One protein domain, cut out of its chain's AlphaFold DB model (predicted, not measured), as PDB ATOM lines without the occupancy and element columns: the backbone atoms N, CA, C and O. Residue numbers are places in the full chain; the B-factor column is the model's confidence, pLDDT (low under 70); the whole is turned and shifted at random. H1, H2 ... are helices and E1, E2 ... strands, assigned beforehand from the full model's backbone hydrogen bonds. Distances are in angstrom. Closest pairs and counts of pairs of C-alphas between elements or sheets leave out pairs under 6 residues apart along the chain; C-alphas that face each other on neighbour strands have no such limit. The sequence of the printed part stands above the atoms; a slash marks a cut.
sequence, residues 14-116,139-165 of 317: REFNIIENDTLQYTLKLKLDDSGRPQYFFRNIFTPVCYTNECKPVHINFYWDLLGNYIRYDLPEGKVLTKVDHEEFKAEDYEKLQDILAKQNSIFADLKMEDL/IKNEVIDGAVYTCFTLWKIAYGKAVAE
ATOM      1  N   ARG A  14     -77.852 -47.933  53.449       96.31
ATOM      2  CA  ARG A  14     -77.836 -47.602  52.018       96.31
ATOM      3  C   ARG A  14     -79.195 -47.072  51.598       96.31
ATOM      4  O   ARG A  14     -80.211 -47.626  52.000       96.31
ATOM      5  N   GLU A  15     -79.208 -46.022  50.790       96.88
ATOM      6  CA  GLU A  15     -80.432 -45.358  50.340       96.88
ATOM      7  C   GLU A  15     -80.616 -45.524  48.831       96.88
ATOM      8  O   GLU A  15     -79.659 -45.429  48.063       96.88
ATOM      9  N   PHE A  16     -81.857 -45.763  48.415       95.81
ATOM     10  CA  PHE A  16     -82.261 -45.979  47.032       95.81
ATOM     11  C   PHE A  16     -83.449 -45.072  46.720       95.81
ATOM     12  O   PHE A  16     -84.467 -45.119  47.410       95.81
ATOM     13  N   ASN A  17     -83.332 -44.255  45.675       95.06
ATOM     14  CA  ASN A  17     -84.436 -43.423  45.210       95.06
ATOM     15  C   ASN A  17     -85.321 -44.240  44.270       95.06
ATOM     16  O   ASN A  17     -84.874 -44.666  43.207       95.06
ATOM     17  N   ILE A  18     -86.566 -44.457  44.677       92.75
ATOM     18  CA  ILE A  18     -87.564 -45.215  43.931       92.75
ATOM     19  C   ILE A  18     -88.548 -44.237  43.301       92.75
ATOM     20  O   ILE A  18     -89.108 -43.381  43.988       92.75
ATOM     21  N   ILE A  19     -88.765 -44.387  41.996       90.25
ATOM     22  CA  ILE A  19     -89.772 -43.649  41.233       90.25
ATOM     23  C   ILE A  19     -90.905 -44.627  40.940       90.25
ATOM     24  O   ILE A  19     -90.747 -45.562  40.158       90.25
ATOM     25  N   GLU A  20     -92.039 -44.441  41.603       84.69
ATOM     26  CA  GLU A  20     -93.191 -45.329  41.456       84.69
ATOM     27  C   GLU A  20     -94.090 -44.909  40.285       84.69
ATOM     28  O   GLU A  20     -94.644 -45.768  39.585       84.69
ATOM     29  N   ASN A  21     -94.216 -43.602  40.061       82.94
ATOM     30  CA  ASN A  21     -94.864 -42.969  38.913       82.94
ATOM     31  C   ASN A  21     -94.419 -41.491  38.825       82.94
ATOM     32  O   ASN A  21     -93.576 -41.052  39.608       82.94
ATOM     33  N   ASP A  22     -95.002 -40.731  37.896       79.94
ATOM     34  CA  ASP A  22     -94.642 -39.332  37.626       79.94
ATOM     35  C   ASP A  22     -94.781 -38.398  38.841       79.94
ATOM     36  O   ASP A  22     -94.144 -37.347  38.885       79.94
ATOM     37  N   THR A  23     -95.589 -38.768  39.839       81.19
ATOM     38  CA  THR A  23     -95.897 -37.927  41.006       81.19
ATOM     39  C   THR A  23     -95.426 -38.512  42.338       81.19
ATOM     40  O   THR A  23     -95.364 -37.782  43.327       81.19
ATOM     41  N   LEU A  24     -95.054 -39.796  42.388       84.25
ATOM     42  CA  LEU A  24     -94.644 -40.487  43.608       84.25
ATOM     43  C   LEU A  24     -93.196 -40.974  43.524       84.25
ATOM     44  O   LEU A  24     -92.872 -41.928  42.812       84.25
ATOM     45  N   GLN A  25     -92.345 -40.349  44.336       90.88
ATOM     46  CA  GLN A  25     -90.952 -40.733  44.540       90.88
ATOM     47  C   GLN A  25     -90.649 -40.865  46.031       90.88
ATOM     48  O   GLN A  25     -91.220 -40.145  46.855       90.88
ATOM     49  N   TYR A  26     -89.763 -41.788  46.392       92.88
ATOM     50  CA  TYR A  26     -89.378 -41.991  47.785       92.88
ATOM     51  C   TYR A  26     -88.026 -42.663  47.959       92.88
ATOM     52  O   TYR A  26     -87.534 -43.368  47.083       92.88
ATOM     53  N   THR A  27     -87.465 -42.499  49.154       95.44
ATOM     54  CA  THR A  27     -86.232 -43.165  49.564       95.44
ATOM     55  C   THR A  27     -86.542 -44.482  50.267       95.44
ATOM     56  O   THR A  27     -87.131 -44.504  51.351       95.44
ATOM     57  N   LEU A  28     -86.125 -45.585  49.654       97.06
ATOM     58  CA  LEU A  28     -86.042 -46.902  50.276       97.06
ATOM     59  C   LEU A  28     -84.668 -47.053  50.935       97.06
ATOM     60  O   LEU A  28     -83.651 -46.718  50.329       97.06
ATOM     61  N   LYS A  29     -84.620 -47.560  52.165       98.00
ATOM     62  CA  LYS A  29     -83.377 -47.723  52.924       98.00
ATOM     63  C   LYS A  29     -83.109 -49.200  53.180       98.00
ATOM     64  O   LYS A  29     -84.027 -49.949  53.497       98.00
ATOM     65  N   LEU A  30     -81.854 -49.612  53.068       98.31
ATOM     66  CA  LEU A  30     -81.370 -50.951  53.392       98.31
ATOM     67  C   LEU A  30     -80.440 -50.857  54.597       98.31
ATOM     68  O   LEU A  30     -79.437 -50.139  54.550       98.31
ATOM     69  N   LYS A  31     -80.766 -51.592  55.659       97.94
ATOM     70  CA  LYS A  31     -79.885 -51.774  56.811       97.94
ATOM     71  C   LYS A  31     -78.820 -52.818  56.476       97.94
ATOM     72  O   LYS A  31     -79.156 -53.919  56.040       97.94
ATOM     73  N   LEU A  32     -77.561 -52.477  56.722       96.12
ATOM     74  CA  LEU A  32     -76.407 -53.370  56.676       96.12
ATOM     75  C   LEU A  32     -75.901 -53.646  58.100       96.12
ATOM     76  O   LEU A  32     -76.102 -52.825  59.000       96.12
ATOM     77  N   ASP A  33     -75.247 -54.788  58.297       93.19
ATOM     78  CA  ASP A  33     -74.435 -55.044  59.491       93.19
ATOM     79  C   ASP A  33     -73.023 -54.436  59.367       93.19
ATOM     80  O   ASP A  33     -72.671 -53.844  58.342       93.19
ATOM     81  N   ASP A  34     -72.202 -54.604  60.406       91.31
ATOM     82  CA  ASP A  34     -70.828 -54.081  60.463       91.31
ATOM     83  C   ASP A  34     -69.914 -54.644  59.362       91.31
ATOM     84  O   ASP A  34     -68.935 -54.006  58.966       91.31
ATOM     85  N   SER A  35     -70.250 -55.825  58.838       89.62
ATOM     86  CA  SER A  35     -69.555 -56.484  57.728       89.62
ATOM     87  C   SER A  35     -70.094 -56.055  56.358       89.62
ATOM     88  O   SER A  35     -69.619 -56.534  55.330       89.62
ATOM     89  N   GLY A  36     -71.080 -55.154  56.316       90.44
ATOM     90  CA  GLY A  36     -71.712 -54.678  55.089       90.44
ATOM     91  C   GLY A  36     -72.766 -55.626  54.514       90.44
ATOM     92  O   GLY A  36     -73.149 -55.460  53.353       90.44
ATOM     93  N   ARG A  37     -73.247 -56.608  55.283       92.25
ATOM     94  CA  ARG A  37     -74.235 -57.594  54.821       92.25
ATOM     95  C   ARG A  37     -75.657 -57.080  55.018       92.25
ATOM     96  O   ARG A  37     -75.974 -56.584  56.104       92.25
ATOM     97  N   PRO A  38     -76.530 -57.218  54.009       96.44
ATOM     98  CA  PRO A  38     -77.906 -56.740  54.082       96.44
ATOM     99  C   PRO A  38     -78.697 -57.464  55.177       96.44
ATOM    100  O   PRO A  38     -78.552 -58.668  55.351       96.44
ATOM    101  N   GLN A  39     -79.523 -56.715  55.914       96.00
ATOM    102  CA  GLN A  39     -80.327 -57.218  57.036       96.00
ATOM    103  C   GLN A  39     -81.831 -57.104  56.763       96.00
ATOM    104  O   GLN A  39     -82.552 -58.095  56.819       96.00
ATOM    105  N   TYR A  40     -82.312 -55.894  56.471       98.00
ATOM    106  CA  TYR A  40     -83.721 -55.614  56.184       98.00
ATOM    107  C   TYR A  40     -83.869 -54.274  55.462       98.00
ATOM    108  O   TYR A  40     -83.016 -53.386  55.582       98.00
ATOM    109  N   PHE A  41     -84.979 -54.106  54.753       98.62
ATOM    110  CA  PHE A  41     -85.372 -52.824  54.186       98.62
ATOM    111  C   PHE A  41     -86.267 -52.055  55.146       98.62
ATOM    112  O   PHE A  41     -87.011 -52.642  55.930       98.62
ATOM    113  N   PHE A  42     -86.227 -50.731  55.063       98.25
ATOM    114  CA  PHE A  42     -87.173 -49.876  55.756       98.25
ATOM    115  C   PHE A  42     -87.411 -48.566  55.015       98.25
ATOM    116  O   PHE A  42     -86.602 -48.122  54.194       98.25
ATOM    117  N   ARG A  43     -88.545 -47.934  55.303       96.19
ATOM    118  CA  ARG A  43     -88.901 -46.637  54.731       96.19
ATOM    119  C   ARG A  43     -89.816 -45.866  55.670       96.19
ATOM    120  O   ARG A  43     -90.743 -46.429  56.242       96.19
ATOM    121  N   ASN A  44     -89.588 -44.556  55.735       95.81
ATOM    122  CA  ASN A  44     -90.511 -43.599  56.330       95.81
ATOM    123  C   ASN A  44     -91.608 -43.254  55.308       95.81
ATOM    124  O   ASN A  44     -91.316 -42.856  54.176       95.81
ATOM    125  N   ILE A  45     -92.865 -43.424  55.693       94.56
ATOM    126  CA  ILE A  45     -94.035 -43.210  54.847       94.56
ATOM    127  C   ILE A  45     -94.818 -42.026  55.405       94.56
ATOM    128  O   ILE A  45     -95.164 -41.982  56.585       94.56
ATOM    129  N   PHE A  46     -95.100 -41.082  54.513       91.19
ATOM    130  CA  PHE A  46     -96.076 -40.027  54.710       91.19
ATOM    131  C   PHE A  46     -97.171 -40.214  53.670       91.19
ATOM    132  O   PHE A  46     -96.869 -40.288  52.477       91.19
ATOM    133  N   THR A  47     -98.417 -40.316  54.111       84.50
ATOM    134  CA  THR A  47     -99.550 -40.416  53.192       84.50
ATOM    135  C   THR A  47    -100.779 -39.708  53.768       84.50
ATOM    136  O   THR A  47    -101.096 -39.895  54.950       84.50
ATOM    137  N   PRO A  48    -101.471 -38.871  52.975       75.50
ATOM    138  CA  PRO A  48    -102.776 -38.357  53.354       75.50
ATOM    139  C   PRO A  48    -103.786 -39.510  53.273       75.50
ATOM    140  O   PRO A  48    -104.157 -39.952  52.191       75.50
ATOM    141  N   VAL A  49    -104.203 -40.043  54.421       64.62
ATOM    142  CA  VAL A  49    -105.201 -41.123  54.497       64.62
ATOM    143  C   VAL A  49    -106.562 -40.558  54.868       64.62
ATOM    144  O   VAL A  49    -107.016 -40.651  56.001       64.62
ATOM    145  N   CYS A  50    -107.221 -39.923  53.911       61.84
ATOM    146  CA  CYS A  50    -108.629 -39.580  54.040       61.84
ATOM    147  C   CYS A  50    -109.189 -39.235  52.669       61.84
ATOM    148  O   CYS A  50    -108.555 -38.498  51.918       61.84
ATOM    149  N   TYR A  51    -110.394 -39.709  52.364       53.47
ATOM    150  CA  TYR A  51    -111.121 -39.247  51.185       53.47
ATOM    151  C   TYR A  51    -111.681 -37.823  51.381       53.47
ATOM    152  O   TYR A  51    -111.796 -37.073  50.416       53.47
ATOM    153  N   THR A  52    -111.974 -37.427  52.628       55.91
ATOM    154  CA  THR A  52    -112.614 -36.143  52.976       55.91
ATOM    155  C   THR A  52    -111.633 -35.051  53.422       55.91
ATOM    156  O   THR A  52    -112.064 -33.952  53.748       55.91
ATOM    157  N   ASN A  53    -110.314 -35.303  53.395       56.03
ATOM    158  CA  ASN A  53    -109.260 -34.409  53.919       56.03
ATOM    159  C   ASN A  53    -109.374 -34.060  55.417       56.03
ATOM    160  O   ASN A  53    -108.679 -33.159  55.887       56.03
ATOM    161  N   GLU A  54    -110.209 -34.771  56.173       56.41
ATOM    162  CA  GLU A  54    -110.414 -34.498  57.597       56.41
ATOM    163  C   GLU A  54    -109.450 -35.293  58.482       56.41
ATOM    164  O   GLU A  54    -109.014 -34.775  59.497       56.41
ATOM    165  N   CYS A  55    -109.021 -36.506  58.110       61.53
ATOM    166  CA  CYS A  55    -108.108 -37.262  58.977       61.53
ATOM    167  C   CYS A  55    -106.697 -36.651  59.039       61.53
ATOM    168  O   CYS A  55    -106.159 -36.143  58.049       61.53
ATOM    169  N   LYS A  56    -106.035 -36.809  60.196       69.62
ATOM    170  CA  LYS A  56    -104.608 -36.492  60.337       69.62
ATOM    171  C   LYS A  56    -103.790 -37.355  59.358       69.62
ATOM    172  O   LYS A  56    -104.054 -38.552  59.237       69.62
ATOM    173  N   PRO A  57    -102.780 -36.788  58.673       81.69
ATOM    174  CA  PRO A  57    -101.945 -37.560  57.767       81.69
ATOM    175  C   PRO A  57    -101.166 -38.634  58.528       81.69
ATOM    176  O   PRO A  57    -100.717 -38.422  59.659       81.69
ATOM    177  N   VAL A  58    -100.959 -39.777  57.879       89.06
ATOM    178  CA  VAL A  58    -100.227 -40.889  58.479       89.06
ATOM    179  C   VAL A  58     -98.735 -40.688  58.325       89.06
ATOM    180  O   VAL A  58     -98.228 -40.429  57.232       89.06
ATOM    181  N   HIS A  59     -98.044 -40.866  59.445       94.00
ATOM    182  CA  HIS A  59     -96.598 -40.973  59.535       94.00
ATOM    183  C   HIS A  59     -96.266 -42.341  60.124       94.00
ATOM    184  O   HIS A  59     -96.562 -42.593  61.289       94.00
ATOM    185  N   ILE A  60     -95.670 -43.218  59.327       96.31
ATOM    186  CA  ILE A  60     -95.414 -44.610  59.711       96.31
ATOM    187  C   ILE A  60     -94.115 -45.095  59.084       96.31
ATOM    188  O   ILE A  60     -93.770 -44.695  57.972       96.31
ATOM    189  N   ASN A  61     -93.382 -45.952  59.781       97.62
ATOM    190  CA  ASN A  61     -92.168 -46.561  59.260       97.62
ATOM    191  C   ASN A  61     -92.434 -48.035  59.017       97.62
ATOM    192  O   ASN A  61     -92.843 -48.741  59.932       97.62
ATOM    193  N   PHE A  62     -92.199 -48.499  57.798       98.25
ATOM    194  CA  PHE A  62     -92.336 -49.910  57.448       98.25
ATOM    195  C   PHE A  62     -90.985 -50.589  57.374       98.25
ATOM    196  O   PHE A  62     -89.993 -49.961  56.991       98.25
ATOM    197  N   TYR A  63     -90.985 -51.878  57.702       98.50
ATOM    198  CA  TYR A  63     -89.828 -52.755  57.649       98.50
ATOM    199  C   TYR A  63     -90.178 -54.024  56.880       98.50
ATOM    200  O   TYR A  63     -91.199 -54.659  57.152       98.50
ATOM    201  N   TRP A  64     -89.292 -54.415  55.972       98.56
ATOM    202  CA  TRP A  64     -89.413 -55.622  55.165       98.56
ATOM    203  C   TRP A  64     -88.156 -56.466  55.272       98.56
ATOM    204  O   TRP A  64     -87.059 -55.945  55.481       98.56
ATOM    205  N   ASP A  65     -88.310 -57.768  55.087       98.00
ATOM    206  CA  ASP A  65     -87.180 -58.668  54.913       98.00
ATOM    207  C   ASP A  65     -86.504 -58.434  53.547       98.00
ATOM    208  O   ASP A  65     -86.932 -57.607  52.737       98.00
ATOM    209  N   LEU A  66     -85.419 -59.152  53.280       98.25
ATOM    210  CA  LEU A  66     -84.636 -58.985  52.056       98.25
ATOM    211  C   LEU A  66     -85.359 -59.475  50.797       98.25
ATOM    212  O   LEU A  66     -84.936 -59.147  49.694       98.25
ATOM    213  N   LEU A  67     -86.450 -60.224  50.920       97.56
ATOM    214  CA  LEU A  67     -87.290 -60.606  49.784       97.56
ATOM    215  C   LEU A  67     -88.538 -59.720  49.665       97.56
ATOM    216  O   LEU A  67     -89.398 -59.989  48.829       97.56
ATOM    217  N   GLY A  68     -88.624 -58.654  50.466       96.81
ATOM    218  CA  GLY A  68     -89.743 -57.722  50.457       96.81
ATOM    219  C   GLY A  68     -90.989 -58.257  51.162       96.81
ATOM    220  O   GLY A  68     -92.078 -57.728  50.942       96.81
ATOM    221  N   ASN A  69     -90.865 -59.275  52.019       96.25
ATOM    222  CA  ASN A  69     -91.961 -59.670  52.900       96.25
ATOM    223  C   ASN A  69     -92.062 -58.664  54.045       96.25
ATOM    224  O   ASN A  69     -91.071 -58.364  54.715       96.25
ATOM    225  N   TYR A  70     -93.262 -58.141  54.272       97.50
ATOM    226  CA  TYR A  70     -93.523 -57.224  55.372       97.50
ATOM    227  C   TYR A  70     -93.214 -57.881  56.731       97.50
ATOM    228  O   TYR A  70     -93.615 -59.017  56.980       97.50
ATOM    229  N   ILE A  71     -92.510 -57.158  57.608       97.00
ATOM    230  CA  ILE A  71     -92.158 -57.615  58.963       97.00
ATOM    231  C   ILE A  71     -93.016 -56.899  60.003       97.00
ATOM    232  O   ILE A  71     -93.670 -57.536  60.828       97.00
ATOM    233  N   ARG A  72     -92.945 -55.564  60.029       98.00
ATOM    234  CA  ARG A  72     -93.558 -54.733  61.072       98.00
ATOM    235  C   ARG A  72     -93.624 -53.270  60.659       98.00
ATOM    236  O   ARG A  72     -92.979 -52.859  59.689       98.00
ATOM    237  N   TYR A  73     -94.285 -52.486  61.501       98.38
ATOM    238  CA  TYR A  73     -94.203 -51.038  61.492       98.38
ATOM    239  C   TYR A  73     -93.826 -50.479  62.864       98.38
ATOM    240  O   TYR A  73     -93.943 -51.158  63.883       98.38
ATOM    241  N   ASP A  74     -93.386 -49.227  62.872       97.50
ATOM    242  CA  ASP A  74     -93.409 -48.369  64.052       97.50
ATOM    243  C   ASP A  74     -93.854 -46.952  63.660       97.50
ATOM    244  O   ASP A  74     -93.999 -46.629  62.474       97.50
ATOM    245  N   LEU A  75     -94.135 -46.120  64.661       96.00
ATOM    246  CA  LEU A  75     -94.502 -44.723  64.463       96.00
ATOM    247  C   LEU A  75     -93.339 -43.818  64.876       96.00
ATOM    248  O   LEU A  75     -92.689 -44.084  65.891       96.00
ATOM    249  N   PRO A  76     -93.083 -42.720  64.143       94.81
ATOM    250  CA  PRO A  76     -92.197 -41.673  64.630       94.81
ATOM    251  C   PRO A  76     -92.677 -41.113  65.973       94.81
ATOM    252  O   PRO A  76     -93.870 -41.113  66.275       94.81
ATOM    253  N   GLU A  77     -91.743 -40.582  66.758       92.62
ATOM    254  CA  GLU A  77     -92.040 -40.018  68.074       92.62
ATOM    255  C   GLU A  77     -93.157 -38.959  68.010       92.62
ATOM    256  O   GLU A  77     -93.159 -38.074  67.149       92.62
ATOM    257  N   GLY A  78     -94.136 -39.081  68.910       91.25
ATOM    258  CA  GLY A  78     -95.284 -38.174  68.995       91.25
ATOM    259  C   GLY A  78     -96.309 -38.306  67.862       91.25
ATOM    260  O   GLY A  78     -97.194 -37.457  67.751       91.25
ATOM    261  N   LYS A  79     -96.206 -39.328  66.999       92.31
ATOM    262  CA  LYS A  79     -97.200 -39.613  65.957       92.31
ATOM    263  C   LYS A  79     -98.169 -40.701  66.404       92.31
ATOM    264  O   LYS A  79     -97.779 -41.665  67.052       92.31
ATOM    265  N   VAL A  80     -99.426 -40.530  66.010       92.19
ATOM    266  CA  VAL A  80    -100.538 -41.448  66.273       92.19
ATOM    267  C   VAL A  80    -101.319 -41.673  64.984       92.19
ATOM    268  O   VAL A  80    -101.344 -40.801  64.110       92.19
ATOM    269  N   LEU A  81    -101.952 -42.837  64.869       91.00
ATOM    270  CA  LEU A  81    -102.946 -43.106  63.833       91.00
ATOM    271  C   LEU A  81    -104.331 -42.724  64.361       91.00
ATOM    272  O   LEU A  81    -104.602 -42.864  65.554       91.00
ATOM    273  N   THR A  82    -105.205 -42.248  63.477       87.06
ATOM    274  CA  THR A  82    -106.589 -41.911  63.822       87.06
ATOM    275  C   THR A  82    -107.573 -42.625  62.906       87.06
ATOM    276  O   THR A  82    -107.274 -42.895  61.739       87.06
ATOM    277  N   LYS A  83    -108.754 -42.908  63.445       85.00
ATOM    278  CA  LYS A  83    -109.954 -43.336  62.726       85.00
ATOM    279  C   LYS A  83    -110.685 -42.108  62.166       85.00
ATOM    280  O   LYS A  83    -110.188 -40.978  62.261       85.00
ATOM    281  N   VAL A  84    -111.868 -42.335  61.597       77.94
ATOM    282  CA  VAL A  84    -112.879 -41.296  61.359       77.94
ATOM    283  C   VAL A  84    -113.112 -40.468  62.627       77.94
ATOM    284  O   VAL A  84    -112.850 -40.925  63.741       77.94
ATOM    285  N   ASP A  85    -113.525 -39.215  62.449       75.94
ATOM    286  CA  ASP A  85    -113.747 -38.244  63.532       75.94
ATOM    287  C   ASP A  85    -112.521 -37.938  64.412       75.94
ATOM    288  O   ASP A  85    -112.647 -37.362  65.490       75.94
ATOM    289  N   HIS A  86    -111.312 -38.255  63.934       79.69
ATOM    290  CA  HIS A  86    -110.045 -38.055  64.646       79.69
ATOM    291  C   HIS A  86    -109.884 -38.881  65.934       79.69
ATOM    292  O   HIS A  86    -109.012 -38.554  66.746       79.69
ATOM    293  N   GLU A  87    -110.663 -39.953  66.131       86.25
ATOM    294  CA  GLU A  87    -110.451 -40.861  67.265       86.25
ATOM    295  C   GLU A  87    -109.079 -41.533  67.127       86.25
ATOM    296  O   GLU A  87    -108.779 -42.157  66.110       86.25
ATOM    297  N   GLU A  88    -108.217 -41.397  68.135       91.69
ATOM    298  CA  GLU A  88    -106.907 -42.048  68.129       91.69
ATOM    299  C   GLU A  88    -107.045 -43.573  68.209       91.69
ATOM    300  O   GLU A  88    -107.925 -44.113  68.882       91.69
ATOM    301  N   PHE A  89    -106.151 -44.277  67.517       93.50
ATOM    302  CA  PHE A  89    -106.046 -45.728  67.615       93.50
ATOM    303  C   PHE A  89    -105.733 -46.147  69.053       93.50
ATOM    304  O   PHE A  89    -104.843 -45.592  69.705       93.50
ATOM    305  N   LYS A  90    -106.434 -47.180  69.517       95.38
ATOM    306  CA  LYS A  90    -106.166 -47.879  70.776       95.38
ATOM    307  C   LYS A  90    -105.121 -48.971  70.551       95.38
ATOM    308  O   LYS A  90    -104.777 -49.293  69.413       95.38
ATOM    309  N   ALA A  91    -104.607 -49.555  71.632       96.00
ATOM    310  CA  ALA A  91    -103.590 -50.606  71.552       96.00
ATOM    311  C   ALA A  91    -104.042 -51.783  70.668       96.00
ATOM    312  O   ALA A  91    -103.286 -52.251  69.818       96.00
ATOM    313  N   GLU A  92    -105.307 -52.181  70.792       95.94
ATOM    314  CA  GLU A  92    -105.907 -53.282  70.037       95.94
ATOM    315  C   GLU A  92    -106.024 -52.957  68.541       95.94
ATOM    316  O   GLU A  92    -105.919 -53.846  67.697       95.94
ATOM    317  N   ASP A  93    -106.201 -51.678  68.190       95.56
ATOM    318  CA  ASP A  93    -106.218 -51.239  66.794       95.56
ATOM    319  C   ASP A  93    -104.823 -51.373  66.169       95.56
ATOM    320  O   ASP A  93    -104.692 -51.805  65.025       95.56
ATOM    321  N   TYR A  94    -103.765 -51.053  66.919       97.00
ATOM    322  CA  TYR A  94    -102.392 -51.217  66.443       97.00
ATOM    323  C   TYR A  94    -102.014 -52.693  66.249       97.00
ATOM    324  O   TYR A  94    -101.383 -53.034  65.239       97.00
ATOM    325  N   GLU A  95    -102.427 -53.571  67.165       96.44
ATOM    326  CA  GLU A  95    -102.257 -55.024  67.026       96.44
ATOM    327  C   GLU A  95    -103.019 -55.552  65.807       96.44
ATOM    328  O   GLU A  95    -102.436 -56.215  64.945       96.44
ATOM    329  N   LYS A  96    -104.290 -55.159  65.653       95.44
ATOM    330  CA  LYS A  96    -105.099 -55.542  64.492       95.44
ATOM    331  C   LYS A  96    -104.495 -55.036  63.181       95.44
ATOM    332  O   LYS A  96    -104.503 -55.760  62.187       95.44
ATOM    333  N   LEU A  97    -103.939 -53.822  63.159       95.75
ATOM    334  CA  LEU A  97    -103.243 -53.297  61.983       95.75
ATOM    335  C   LEU A  97    -102.018 -54.150  61.637       95.75
ATOM    336  O   LEU A  97    -101.797 -54.436  60.462       95.75
ATOM    337  N   GLN A  98    -101.239 -54.575  62.634       97.00
ATOM    338  CA  GLN A  98    -100.094 -55.455  62.405       97.00
ATOM    339  C   GLN A  98    -100.532 -56.790  61.785       97.00
ATOM    340  O   GLN A  98     -99.910 -57.228  60.816       97.00
ATOM    341  N   ASP A  99    -101.614 -57.396  62.274       95.06
ATOM    342  CA  ASP A  99    -102.159 -58.643  61.723       95.06
ATOM    343  C   ASP A  99    -102.651 -58.479  60.280       95.06
ATOM    344  O   ASP A  99    -102.381 -59.324  59.420       95.06
ATOM    345  N   ILE A 100    -103.331 -57.365  59.991       93.75
ATOM    346  CA  ILE A 100    -103.778 -57.010  58.639       93.75
ATOM    347  C   ILE A 100    -102.574 -56.880  57.699       93.75
ATOM    348  O   ILE A 100    -102.566 -57.467  56.616       93.75
ATOM    349  N   LEU A 101    -101.544 -56.132  58.106       95.69
ATOM    350  CA  LEU A 101    -100.360 -55.875  57.282       95.69
ATOM    351  C   LEU A 101     -99.453 -57.098  57.131       95.69
ATOM    352  O   LEU A 101     -98.750 -57.186  56.134       95.69
ATOM    353  N   ALA A 102     -99.478 -58.048  58.067       94.50
ATOM    354  CA  ALA A 102     -98.754 -59.314  57.952       94.50
ATOM    355  C   ALA A 102     -99.425 -60.305  56.981       94.50
ATOM    356  O   ALA A 102     -98.806 -61.289  56.556       94.50
ATOM    357  N   LYS A 103    -100.690 -60.071  56.608       92.50
ATOM    358  CA  LYS A 103    -101.460 -60.965  55.744       92.50
ATOM    359  C   LYS A 103    -101.243 -60.642  54.263       92.50
ATOM    360  O   LYS A 103    -101.985 -59.869  53.661       92.50
ATOM    361  N   GLN A 104    -100.291 -61.336  53.638       89.00
ATOM    362  CA  GLN A 104    -100.016 -61.203  52.198       89.00
ATOM    363  C   GLN A 104    -101.208 -61.609  51.312       89.00
ATOM    364  O   GLN A 104    -101.422 -61.029  50.254       89.00
ATOM    365  N   ASN A 105    -102.006 -62.589  51.741       88.31
ATOM    366  CA  ASN A 105    -103.217 -63.016  51.034       88.31
ATOM    367  C   ASN A 105    -104.449 -62.321  51.635       88.31
ATOM    368  O   ASN A 105    -105.277 -62.974  52.274       88.31
ATOM    369  N   SER A 106    -104.524 -60.996  51.506       87.62
ATOM    370  CA  SER A 106    -105.665 -60.192  51.965       87.62
ATOM    371  C   SER A 106    -106.649 -59.925  50.830       87.62
ATOM    372  O   SER A 106    -106.261 -59.835  49.665       87.62
ATOM    373  N   ILE A 107    -107.918 -59.707  51.188       83.94
ATOM    374  CA  ILE A 107    -108.937 -59.212  50.257       83.94
ATOM    375  C   ILE A 107    -108.529 -57.887  49.595       83.94
ATOM    376  O   ILE A 107    -108.922 -57.614  48.463       83.94
ATOM    377  N   PHE A 108    -107.682 -57.084  50.251       87.31
ATOM    378  CA  PHE A 108    -107.163 -55.841  49.685       87.31
ATOM    379  C   PHE A 108    -106.333 -56.042  48.418       87.31
ATOM    380  O   PHE A 108    -106.174 -55.080  47.670       87.31
ATOM    381  N   ALA A 109    -105.828 -57.247  48.132       87.50
ATOM    382  CA  ALA A 109    -105.137 -57.532  46.878       87.50
ATOM    383  C   ALA A 109    -106.024 -57.209  45.663       87.50
ATOM    384  O   ALA A 109    -105.580 -56.501  44.756       87.50
ATOM    385  N   ASP A 110    -107.291 -57.621  45.724       84.62
ATOM    386  CA  ASP A 110    -108.235 -57.577  44.604       84.62
ATOM    387  C   ASP A 110    -109.154 -56.348  44.619       84.62
ATOM    388  O   ASP A 110    -109.771 -56.023  43.604       84.62
ATOM    389  N   LEU A 111    -109.242 -55.645  45.753       82.25
ATOM    390  CA  LEU A 111    -110.074 -54.450  45.882       82.25
ATOM    391  C   LEU A 111    -109.425 -53.220  45.243       82.25
ATOM    392  O   LEU A 111    -108.200 -53.013  45.307       82.25
ATOM    393  N   LYS A 112    -110.284 -52.367  44.684       80.88
ATOM    394  CA  LYS A 112    -109.958 -50.995  44.311       80.88
ATOM    395  C   LYS A 112    -110.453 -50.017  45.371       80.88
ATOM    396  O   LYS A 112    -111.305 -50.332  46.197       80.88
ATOM    397  N   MET A 113    -109.914 -48.805  45.324       72.19
ATOM    398  CA  MET A 113    -110.275 -47.739  46.257       72.19
ATOM    399  C   MET A 113    -111.775 -47.412  46.182       72.19
ATOM    400  O   MET A 113    -112.420 -47.192  47.202       72.19
ATOM    401  N   GLU A 114    -112.356 -47.441  44.984       69.50
ATOM    402  CA  GLU A 114    -113.760 -47.098  44.740       69.50
ATOM    403  C   GLU A 114    -114.728 -48.130  45.337       69.50
ATOM    404  O   GLU A 114    -115.841 -47.774  45.738       69.50
ATOM    405  N   ASP A 115    -114.285 -49.386  45.462       69.12
ATOM    406  CA  ASP A 115    -115.048 -50.471  46.093       69.12
ATOM    407  C   ASP A 115    -115.238 -50.231  47.600       69.12
ATOM    408  O   ASP A 115    -116.155 -50.784  48.207       69.12
ATOM    409  N   LEU A 116    -114.387 -49.385  48.193       67.81
ATOM    410  CA  LEU A 116    -114.444 -48.977  49.595       67.81
ATOM    411  C   LEU A 116    -115.218 -47.666  49.805       67.81
ATOM    412  O   LEU A 116    -115.593 -47.382  50.933       67.81
ATOM    413  N   ILE A 139    -114.389 -58.085  54.535       72.75
ATOM    414  CA  ILE A 139    -113.778 -56.755  54.706       72.75
ATOM    415  C   ILE A 139    -113.854 -56.307  56.171       72.75
ATOM    416  O   ILE A 139    -112.828 -55.938  56.726       72.75
ATOM    417  N   LYS A 140    -115.018 -56.412  56.832       72.69
ATOM    418  CA  LYS A 140    -115.186 -56.071  58.263       72.69
ATOM    419  C   LYS A 140    -114.207 -56.825  59.174       72.69
ATOM    420  O   LYS A 140    -113.700 -56.274  60.147       72.69
ATOM    421  N   ASN A 141    -113.906 -58.081  58.850       74.81
ATOM    422  CA  ASN A 141    -112.943 -58.874  59.613       74.81
ATOM    423  C   ASN A 141    -111.477 -58.491  59.323       74.81
ATOM    424  O   ASN A 141    -110.614 -58.774  60.150       74.81
ATOM    425  N   GLU A 142    -111.193 -57.848  58.187       76.50
ATOM    426  CA  GLU A 142    -109.851 -57.434  57.739       76.50
ATOM    427  C   GLU A 142    -109.611 -55.917  57.832       76.50
ATOM    428  O   GLU A 142    -108.647 -55.400  57.271       76.50
ATOM    429  N   VAL A 143    -110.466 -55.186  58.550       84.69
ATOM    430  CA  VAL A 143    -110.344 -53.735  58.755       84.69
ATOM    431  C   VAL A 143    -110.488 -53.366  60.221       84.69
ATOM    432  O   VAL A 143    -111.101 -54.084  61.008       84.69
ATOM    433  N   ILE A 144    -109.950 -52.214  60.590       88.00
ATOM    434  CA  ILE A 144    -110.305 -51.537  61.835       88.00
ATOM    435  C   ILE A 144    -111.528 -50.668  61.542       88.00
ATOM    436  O   ILE A 144    -111.526 -49.913  60.564       88.00
ATOM    437  N   ASP A 145    -112.569 -50.791  62.365       84.44
ATOM    438  CA  ASP A 145    -113.778 -49.981  62.221       84.44
ATOM    439  C   ASP A 145    -113.406 -48.495  62.298       84.44
ATOM    440  O   ASP A 145    -112.634 -48.077  63.164       84.44
ATOM    441  N   GLY A 146    -113.888 -47.709  61.335       81.44
ATOM    442  CA  GLY A 146    -113.508 -46.303  61.195       81.44
ATOM    443  C   GLY A 146    -112.120 -46.054  60.587       81.44
ATOM    444  O   GLY A 146    -111.700 -44.908  60.509       81.44
ATOM    445  N   ALA A 147    -111.386 -47.073  60.130       86.25
ATOM    446  CA  ALA A 147    -110.067 -46.895  59.504       86.25
ATOM    447  C   ALA A 147    -109.835 -47.786  58.268       86.25
ATOM    448  O   ALA A 147    -108.694 -48.091  57.918       86.25
ATOM    449  N   VAL A 148    -110.910 -48.160  57.566       85.25
ATOM    450  CA  VAL A 148    -110.874 -48.993  56.347       85.25
ATOM    451  C   VAL A 148    -109.903 -48.436  55.300       85.25
ATOM    452  O   VAL A 148    -109.069 -49.180  54.783       85.25
ATOM    453  N   TYR A 149    -109.971 -47.126  55.029       82.69
ATOM    454  CA  TYR A 149    -109.082 -46.444  54.083       82.69
ATOM    455  C   TYR A 149    -107.614 -46.607  54.495       82.69
ATOM    456  O   TYR A 149    -106.787 -47.045  53.703       82.69
ATOM    457  N   THR A 150    -107.300 -46.309  55.759       87.62
ATOM    458  CA  THR A 150    -105.943 -46.418  56.305       87.62
ATOM    459  C   THR A 150    -105.415 -47.848  56.197       87.62
ATOM    460  O   THR A 150    -104.311 -48.039  55.688       87.62
ATOM    461  N   CYS A 151    -106.202 -48.854  56.596       90.94
ATOM    462  CA  CYS A 151    -105.831 -50.267  56.466       90.94
ATOM    463  C   CYS A 151    -105.528 -50.642  55.008       90.94
ATOM    464  O   CYS A 151    -104.472 -51.210  54.728       90.94
ATOM    465  N   PHE A 152    -106.411 -50.275  54.077       89.62
ATOM    466  CA  PHE A 152    -106.244 -50.554  52.651       89.62
ATOM    467  C   PHE A 152    -104.996 -49.883  52.066       89.62
ATOM    468  O   PHE A 152    -104.170 -50.548  51.437       89.62
ATOM    469  N   THR A 153    -104.828 -48.576  52.285       89.94
ATOM    470  CA  THR A 153    -103.694 -47.807  51.756       89.94
ATOM    471  C   THR A 153    -102.373 -48.353  52.277       89.94
ATOM    472  O   THR A 153    -101.445 -48.570  51.497       89.94
ATOM    473  N   LEU A 154    -102.283 -48.616  53.580       94.00
ATOM    474  CA  LEU A 154    -101.074 -49.155  54.193       94.00
ATOM    475  C   LEU A 154    -100.759 -50.563  53.689       94.00
ATOM    476  O   LEU A 154     -99.604 -50.844  53.374       94.00
ATOM    477  N   TRP A 155    -101.770 -51.413  53.512       94.75
ATOM    478  CA  TRP A 155    -101.578 -52.736  52.928       94.75
ATOM    479  C   TRP A 155    -101.065 -52.653  51.481       94.75
ATOM    480  O   TRP A 155    -100.077 -53.301  51.131       94.75
ATOM    481  N   LYS A 156    -101.658 -51.786  50.643       92.62
ATOM    482  CA  LYS A 156    -101.191 -51.565  49.261       92.62
ATOM    483  C   LYS A 156     -99.758 -51.030  49.210       92.62
ATOM    484  O   LYS A 156     -99.039 -51.356  48.272       92.62
ATOM    485  N   ILE A 157     -99.326 -50.246  50.200       93.75
ATOM    486  CA  ILE A 157     -97.929 -49.799  50.308       93.75
ATOM    487  C   ILE A 157     -97.014 -50.959  50.725       93.75
ATOM    488  O   ILE A 157     -95.941 -51.115  50.140       93.75
ATOM    489  N   ALA A 158     -97.426 -51.787  51.691       95.75
ATOM    490  CA  ALA A 158     -96.644 -52.929  52.174       95.75
ATOM    491  C   ALA A 158     -96.342 -53.944  51.058       95.75
ATOM    492  O   ALA A 158     -95.236 -54.475  51.002       95.75
ATOM    493  N   TYR A 159     -97.296 -54.161  50.150       94.38
ATOM    494  CA  TYR A 159     -97.201 -55.138  49.059       94.38
ATOM    495  C   TYR A 159     -97.138 -54.495  47.661       94.38
ATOM    496  O   TYR A 159     -97.399 -55.148  46.650       94.38
ATOM    497  N   GLY A 160     -96.817 -53.200  47.604       89.75
ATOM    498  CA  GLY A 160     -96.794 -52.402  46.380       89.75
ATOM    499  C   GLY A 160     -95.516 -52.565  45.555       89.75
ATOM    500  O   GLY A 160     -94.732 -53.502  45.728       89.75
ATOM    501  N   LYS A 161     -95.259 -51.605  44.656       86.19
ATOM    502  CA  LYS A 161     -94.120 -51.670  43.718       86.19
ATOM    503  C   LYS A 161     -92.752 -51.735  44.402       86.19
ATOM    504  O   LYS A 161     -91.814 -52.273  43.816       86.19
ATOM    505  N   ALA A 162     -92.646 -51.239  45.637       90.06
ATOM    506  CA  ALA A 162     -91.415 -51.278  46.419       90.06
ATOM    507  C   ALA A 162     -90.851 -52.702  46.572       90.06
ATOM    508  O   ALA A 162     -89.636 -52.868  46.549       90.06
ATOM    509  N   VAL A 163     -91.710 -53.727  46.652       94.50
ATOM    510  CA  VAL A 163     -91.296 -55.135  46.811       94.50
ATOM    511  C   VAL A 163     -90.449 -55.609  45.627       94.50
ATOM    512  O   VAL A 163     -89.421 -56.258  45.813       94.50
ATOM    513  N   ALA A 164     -90.827 -55.243  44.399       94.50
ATOM    514  CA  ALA A 164     -90.064 -55.612  43.208       94.50
ATOM    515  C   ALA A 164     -88.680 -54.941  43.184       94.50
ATOM    516  O   ALA A 164     -87.698 -55.561  42.776       94.50
ATOM    517  N   GLU A 165     -88.587 -53.694  43.648       95.69
ATOM    518  CA  GLU A 165     -87.312 -52.980  43.764       95.69
ATOM    519  C   GLU A 165     -86.435 -53.555  44.882       95.69
ATOM    520  O   GLU A 165     -85.240 -53.751  44.670       95.69
TER     521      GLU A 165
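Overview. This is residues 14 to 116 and 139 to 165 of the 317 residues of an uncharacterized protein of Dyadobacter frigoris (UniProt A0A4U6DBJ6). A strongly twisted five-stranded sheet has two helices, H1 and H3, packed over the E3 to E5 part of one face, with no named helix over the other face. At the E1 and E2 end the short H4 only grazes the sheet, and the short H2 lies off the sheet near H3. The 130 printed residues run E1 E2 E3 E4 E5 H1 H2 H3 H4, class mixed; the strands, in that order, form an antiparallel meander, each the neighbour of the one before. The whole is compact, radius of gyration of the C-alphas 15.0 A, yet elongated, 47 by 30 by 27 A.

Arrangement. Start with the hairpin of E1, residues 14 to 19, and E2, residues 25 to 32: N 16 and O 28 are 2.8 A apart, within hydrogen-bond range. E3, residues 38 to 47, follows with N 29 to O 42 at 2.9 A, E4, residues 58 to 64, with N 45 to O 60 at 2.8 A, and E5, residues 70 to 74, with N 61 to O 74 at 2.8 A. H1, residues 91 to 102, lies over E5, closest C-alphas Tyr 70 and Ala 102, 6.2 A. Its residues 97 to 101 touch H3, residues 148 to 158, at a steep tilt of 44 degrees, closest C-alphas Leu 101 and Trp 155, 5.5 A. H3 is on the same face, height 9.5 A. In H1 and H3 every O i to N i+4 pair is within hydrogen-bond range; H2, residues 113 to 116, and H4, residues 162 to 165, are too short for one.

Along the chain. Find C-alpha 14 at (-77.836, -47.602, 52.018), where E1 begins. E3 spans 27.1 A, E2 22.8 A and H1 16.9 A. H4 ends at C-alpha 165, (-87.312, -52.980, 43.764).

Size, cuts and confidence. Residues 117 to 138 are not printed, a 9.3 A gap between C-alphas 116 and 139. The link E5 to H1 is long. Confidence is under 70 at residues 49 to 56 and 114 to 116.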